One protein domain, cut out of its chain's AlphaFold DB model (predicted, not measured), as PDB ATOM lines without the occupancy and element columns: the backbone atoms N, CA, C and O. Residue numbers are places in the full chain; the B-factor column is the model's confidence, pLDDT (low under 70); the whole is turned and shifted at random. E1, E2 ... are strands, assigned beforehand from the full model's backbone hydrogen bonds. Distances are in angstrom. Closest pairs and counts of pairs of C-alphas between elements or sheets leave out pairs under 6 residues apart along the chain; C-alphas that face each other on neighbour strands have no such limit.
ATOM      1  N   ASP A 234     142.533 114.383 138.786       69.75
ATOM      2  CA  ASP A 234     143.011 112.993 138.741       69.75
ATOM      3  C   ASP A 234     144.309 112.857 137.926       69.75
ATOM      4  O   ASP A 234     145.073 111.913 138.104       69.75
ATOM      5  N   ASN A 235     144.572 113.834 137.053       77.31
ATOM      6  CA  ASN A 235     145.719 113.882 136.147       77.31
ATOM      7  C   ASN A 235     146.701 115.008 136.507       77.31
ATOM      8  O   ASN A 235     147.312 115.632 135.632       77.31
ATOM      9  N   THR A 236     146.825 115.290 137.806       80.56
ATOM     10  CA  THR A 236     147.773 116.256 138.357       80.56
ATOM     11  C   THR A 236     148.937 115.543 139.044       80.56
ATOM     12  O   THR A 236     148.749 114.754 139.967       80.56
ATOM     13  N   PHE A 237     150.159 115.866 138.626       82.50
ATOM     14  CA  PHE A 237     151.403 115.284 139.119       82.50
ATOM     15  C   PHE A 237     152.296 116.367 139.713       82.50
ATOM     16  O   PHE A 237     152.451 117.445 139.141       82.50
ATOM     17  N   LEU A 238     152.926 116.073 140.845       84.69
ATOM     18  CA  LEU A 238     153.854 116.981 141.508       84.69
ATOM     19  C   LEU A 238     155.272 116.410 141.460       84.69
ATOM     20  O   LEU A 238     155.501 115.242 141.766       84.69
ATOM     21  N   THR A 239     156.237 117.247 141.094       81.38
ATOM     22  CA  THR A 239     157.675 116.937 141.203       81.38
ATOM     23  C   THR A 239     158.123 116.874 142.660       81.38
ATOM     24  O   THR A 239     157.395 117.312 143.539       81.38
ATOM     25  N   SER A 240     159.321 116.380 142.970       83.75
ATOM     26  CA  SER A 240     159.886 116.569 144.316       83.75
ATOM     27  C   SER A 240     160.132 118.064 144.602       83.75
ATOM     28  O   SER A 240     160.504 118.790 143.675       83.75
ATOM     29  N   PRO A 241     159.945 118.547 145.848       86.38
ATOM     30  CA  PRO A 241     160.240 119.933 146.201       86.38
ATOM     31  C   PRO A 241     161.701 120.299 145.917       86.38
ATOM     32  O   PRO A 241     162.602 119.485 146.104       86.38
ATOM     33  N   TYR A 242     161.943 121.530 145.480       82.44
ATOM     34  CA  TYR A 242     163.269 122.060 145.178       82.44
ATOM     35  C   TYR A 242     163.351 123.553 145.508       82.44
ATOM     36  O   TYR A 242     162.342 124.252 145.564       82.44
ATOM     37  N   THR A 243     164.561 124.070 145.696       85.44
ATOM     38  CA  THR A 243     164.814 125.511 145.830       85.44
ATOM     39  C   THR A 243     165.542 126.005 144.576       85.44
ATOM     40  O   THR A 243     166.631 125.510 144.289       85.44
ATOM     41  N   PRO A 244     164.979 126.941 143.792       81.81
ATOM     42  CA  PRO A 244     165.695 127.544 142.663       81.81
ATOM     43  C   PRO A 244     166.995 128.234 143.104       81.81
ATOM     44  O   PRO A 244     167.046 128.812 144.192       81.81
ATOM     45  N   ALA A 245     168.030 128.221 142.261       77.44
ATOM     46  CA  ALA A 245     169.273 128.945 142.527       77.44
ATOM     47  C   ALA A 245     169.001 130.444 142.782       77.44
ATOM     48  O   ALA A 245     168.301 131.097 142.014       77.44
ATOM     49  N   GLY A 246     169.519 130.982 143.890       73.81
ATOM     50  CA  GLY A 246     169.295 132.378 144.300       73.81
ATOM     51  C   GLY A 246     167.964 132.651 145.016       73.81
ATOM     52  O   GLY A 246     167.733 133.781 145.442       73.81
ATOM     53  N   SER A 247     167.105 131.643 145.198       80.12
ATOM     54  CA  SER A 247     165.876 131.748 145.991       80.12
ATOM     55  C   SER A 247     166.083 131.234 147.419       80.12
ATOM     56  O   SER A 247     166.764 130.237 147.645       80.12
ATOM     57  N   ASN A 248     165.422 131.875 148.385       80.38
ATOM     58  CA  ASN A 248     165.318 131.391 149.769       80.38
ATOM     59  C   ASN A 248     163.982 130.677 150.038       80.38
ATOM     60  O   ASN A 248     163.612 130.469 151.192       80.38
ATOM     61  N   GLN A 249     163.241 130.319 148.985       82.62
ATOM     62  CA  GLN A 249     161.923 129.700 149.084       82.62
ATOM     63  C   GLN A 249     161.885 128.367 148.331       82.62
ATOM     64  O   GLN A 249     162.217 128.305 147.144       82.62
ATOM     65  N   ALA A 250     161.458 127.305 149.021       84.12
ATOM     66  CA  ALA A 250     161.188 126.012 148.409       84.12
ATOM     67  C   ALA A 250     159.919 126.070 147.545       84.12
ATOM     68  O   ALA A 250     158.948 126.762 147.859       84.12
ATOM     69  N   GLN A 251     159.941 125.348 146.433       87.44
ATOM     70  CA  GLN A 251     158.892 125.303 145.423       87.44
ATOM     71  C   GLN A 251     158.731 123.873 144.905       87.44
ATOM     72  O   GLN A 251     159.591 123.018 145.093       87.44
ATOM     73  N   GLN A 252     157.620 123.610 144.238       87.50
ATOM     74  CA  GLN A 252     157.314 122.338 143.604       87.50
ATOM     75  C   GLN A 252     156.666 122.628 142.253       87.50
ATOM     76  O   GLN A 252     155.819 123.510 142.141       87.50
ATOM     77  N   THR A 253     157.061 121.913 141.204       82.12
ATOM     78  CA  THR A 253     156.373 122.008 139.911       82.12
ATOM     79  C   THR A 253     155.196 121.042 139.887       82.12
ATOM     80  O   THR A 253     155.382 119.851 140.149       82.12
ATOM     81  N   GLN A 254     154.018 121.562 139.553       86.94
ATOM     82  CA  GLN A 254     152.797 120.823 139.270       86.94
ATOM     83  C   GLN A 254     152.588 120.728 137.758       86.94
ATOM     84  O   GLN A 254     152.587 121.745 137.066       86.94
ATOM     85  N   PHE A 255     152.379 119.513 137.265       85.25
ATOM     86  CA  PHE A 255     151.966 119.229 135.898       85.25
ATOM     87  C   PHE A 255     150.524 118.742 135.905       85.25
ATOM     88  O   PHE A 255     150.199 117.818 136.645       85.25
ATOM     89  N   THR A 256     149.676 119.318 135.066       84.00
ATOM     90  CA  THR A 256     148.300 118.856 134.878       84.00
ATOM     91  C   THR A 256     148.096 118.494 133.415       84.00
ATOM     92  O   THR A 256     148.344 119.317 132.531       84.00
ATOM     93  N   ILE A 257     147.668 117.258 133.158       82.44
ATOM     94  CA  ILE A 257     147.308 116.797 131.816       82.44
ATOM     95  C   ILE A 257     145.815 117.061 131.621       82.44
ATOM     96  O   ILE A 257     144.968 116.506 132.321       82.44
ATOM     97  N   ASN A 258     145.492 117.941 130.681       79.19
ATOM     98  CA  ASN A 258     144.123 118.320 130.373       79.19
ATOM     99  C   ASN A 258     143.455 117.267 129.482       79.19
ATOM    100  O   ASN A 258     144.099 116.597 128.675       79.19
ATOM    101  N   ASN A 259     142.126 117.196 129.552       74.00
ATOM    102  CA  ASN A 259     141.323 116.244 128.777       74.00
ATOM    103  C   ASN A 259     141.428 116.448 127.245       74.00
ATOM    104  O   ASN A 259     141.114 115.563 126.460       74.00
ATOM    105  N   ASN A 260     141.907 117.614 126.800       69.81
ATOM    106  CA  ASN A 260     142.207 117.903 125.394       69.81
ATOM    107  C   ASN A 260     143.634 117.485 124.967       69.81
ATOM    108  O   ASN A 260     144.080 117.878 123.893       69.81
ATOM    109  N   GLY A 261     144.369 116.756 125.816       67.12
ATOM    110  CA  GLY A 261     145.731 116.279 125.550       67.12
ATOM    111  C   GLY A 261     146.838 117.320 125.758       67.12
ATOM    112  O   GLY A 261     148.005 117.023 125.511       67.12
ATOM    113  N   THR A 262     146.512 118.536 126.210       76.38
ATOM    114  CA  THR A 262     147.517 119.568 126.525       76.38
ATOM    115  C   THR A 262     148.081 119.394 127.935       76.38
ATOM    116  O   THR A 262     147.384 118.930 128.835       76.38
ATOM    117  N   VAL A 263     149.335 119.802 128.149       80.88
ATOM    118  CA  VAL A 263     149.992 119.773 129.466       80.88
ATOM    119  C   VAL A 263     150.165 121.200 129.973       80.88
ATOM    120  O   VAL A 263     150.711 122.050 129.270       80.88
ATOM    121  N   THR A 264     149.718 121.471 131.198       83.31
ATOM    122  CA  THR A 264     149.903 122.760 131.878       83.31
ATOM    123  C   THR A 264     150.883 122.605 133.035       83.31
ATOM    124  O   THR A 264     150.797 121.642 133.794       83.31
ATOM    125  N   GLN A 265     151.811 123.553 133.168       86.56
ATOM    126  CA  GLN A 265     152.813 123.583 134.231       86.56
ATOM    127  C   GLN A 265     152.577 124.790 135.147       86.56
ATOM    128  O   GLN A 265     152.534 125.923 134.670       86.56
ATOM    129  N   THR A 266     152.500 124.554 136.457       87.12
ATOM    130  CA  THR A 266     152.329 125.595 137.484       87.12
ATOM    131  C   THR A 266     153.352 125.410 138.603       87.12
ATOM    132  O   THR A 266     153.655 124.286 138.998       87.12
ATOM    133  N   ILE A 267     153.899 126.506 139.129       87.25
ATOM    134  CA  ILE A 267     154.825 126.481 140.269       87.25
ATOM    135  C   ILE A 267     154.028 126.682 141.560       87.25
ATOM    136  O   ILE A 267     153.340 127.686 141.723       87.25
ATOM    137  N   VAL A 268     154.150 125.732 142.485       84.94
ATOM    138  CA  VAL A 268     153.550 125.780 143.818       84.94
ATOM    139  C   VAL A 268     154.634 126.123 144.830       84.94
ATOM    140  O   VAL A 268     155.599 125.382 145.005       84.94
ATOM    141  N   ASN A 269     154.480 127.250 145.515       86.94
ATOM    142  CA  ASN A 269     155.390 127.647 146.584       86.94
ATOM    143  C   ASN A 269     155.155 126.795 147.841       86.94
ATOM    144  O   ASN A 269     154.013 126.570 148.237       86.94
ATOM    145  N   ARG A 270     156.236 126.367 148.494       79.44
ATOM    146  CA  ARG A 270     156.232 125.522 149.698       79.44
ATOM    147  C   ARG A 270     156.922 126.232 150.868       79.44
ATOM    148  O   ARG A 270     158.062 125.912 151.195       79.44
ATOM    149  N   PRO A 271     156.268 127.235 151.485       80.88
ATOM    150  CA  PRO A 271     156.834 127.976 152.618       80.88
ATOM    151  C   PRO A 271     156.993 127.116 153.883       80.88
ATOM    152  O   PRO A 271     157.674 127.518 154.819       80.88
ATOM    153  N   ASP A 272     156.363 125.944 153.912       82.44
ATOM    154  CA  ASP A 272     156.468 124.938 154.966       82.44
ATOM    155  C   ASP A 272     157.796 124.160 154.940       82.44
ATOM    156  O   ASP A 272     158.175 123.561 155.946       82.44
ATOM    157  N   LEU A 273     158.523 124.181 153.817       81.38
ATOM    158  CA  LEU A 273     159.831 123.548 153.674       81.38
ATOM    159  C   LEU A 273     160.949 124.586 153.757       81.38
ATOM    160  O   LEU A 273     160.963 125.583 153.032       81.38
ATOM    161  N   ALA A 274     161.938 124.312 154.609       80.31
ATOM    162  CA  ALA A 274     163.151 125.112 154.671       80.31
ATOM    163  C   ALA A 274     163.950 124.963 153.364       80.31
ATOM    164  O   ALA A 274     164.232 123.849 152.910       80.31
ATOM    165  N   ALA A 275     164.313 126.098 152.768       80.56
ATOM    166  CA  ALA A 275     165.078 126.154 151.532       80.56
ATOM    167  C   ALA A 275     166.487 125.564 151.694       80.56
ATOM    168  O   ALA A 275     167.091 125.670 152.763       80.56
ATOM    169  N   ASN A 276     167.026 124.988 150.615       78.00
ATOM    170  CA  ASN A 276     168.379 124.418 150.563       78.00
ATOM    171  C   ASN A 276     168.615 123.279 151.580       78.00
ATOM    172  O   ASN A 276     169.715 123.115 152.108       78.00
ATOM    173  N   THR A 277     167.581 122.486 151.869       80.81
ATOM    174  CA  THR A 277     167.661 121.322 152.769       80.81
ATOM    175  C   THR A 277     167.567 120.015 151.990       80.81
ATOM    176  O   THR A 277     167.188 120.004 150.824       80.81
ATOM    177  N   SER A 278     167.846 118.875 152.630       76.31
ATOM    178  CA  SER A 278     167.683 117.554 151.996       76.31
ATOM    179  C   SER A 278     166.254 117.280 151.503       76.31
ATOM    180  O   SER A 278     166.070 116.447 150.624       76.31
ATOM    181  N   GLN A 279     165.254 117.973 152.060       75.06
ATOM    182  CA  GLN A 279     163.843 117.854 151.677       75.06
ATOM    183  C   GLN A 279     163.445 118.809 150.535       75.06
ATOM    184  O   GLN A 279     162.453 118.566 149.854       75.06
ATOM    185  N   ALA A 280     164.211 119.881 150.318       77.38
ATOM    186  CA  ALA A 280     164.058 120.825 149.211       77.38
ATOM    187  C   ALA A 280     165.454 121.283 148.742       77.38
ATOM    188  O   ALA A 280     165.912 122.370 149.117       77.38
ATOM    189  N   PRO A 281     166.177 120.433 147.989       82.31
ATOM    190  CA  PRO A 281     167.549 120.714 147.587       82.31
ATOM    191  C   PRO A 281     167.619 121.879 146.600       82.31
ATOM    192  O   PRO A 281     166.691 122.122 145.820       82.31
ATOM    193  N   THR A 282     168.747 122.589 146.611       81.75
ATOM    194  CA  THR A 282     169.028 123.653 145.648       81.75
ATOM    195  C   THR A 282     169.174 123.056 144.253       81.75
ATOM    196  O   THR A 282     169.995 122.166 144.032       81.75
TER     197      THR A 282
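What this domain is: This is residues 234 to 282 of the 404 residues of an uncharacterized protein of Eikenella corrodens (UniProt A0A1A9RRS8). Little regular structure is present: a narrow three-strand sheet, the long hairpin E2 and E3 with short E1 beside E2, has loops 239 to 250 and 270 to 282 gathered at one end and the turn 258 to 262 at the other. The printed part has 49 residues, no named helix, and strands E1, E2, E3 in that order along the chain and across the antiparallel sheet, all strand in class, with 17 residues in them. It is loose, radius of gyration of the C-alphas 12.4 A, and spans 37 by 19 by 14 A.

How they stand to each other: E1, residues 236 to 238, and E2, residues 251 to 257, form an antiparallel hairpin at 154 degrees, with N 237 and O 255 2.8 A apart, within hydrogen-bond range. E2 and E3, residues 263 to 269, form another at 157 degrees, with N 254 and O 266 at 2.8 A. The three make a meander, each strand the antiparallel neighbour of the one before.

Where its parts are: E1 begins at C-alpha 236 (147.773, 116.256, 138.357). E2 is 19.8 A long, and E3, 19.6 A, ends at C-alpha 269 (155.390, 127.647, 146.584).

The domain as a whole: The farthest C-alphas, Asn 260 and Thr 277, are 37.5 A apart. The printed part has no cut; the link E1 to E2 is long, E2 to E3 tight. Residues 234 and 260 to 261 have pLDDT under 70.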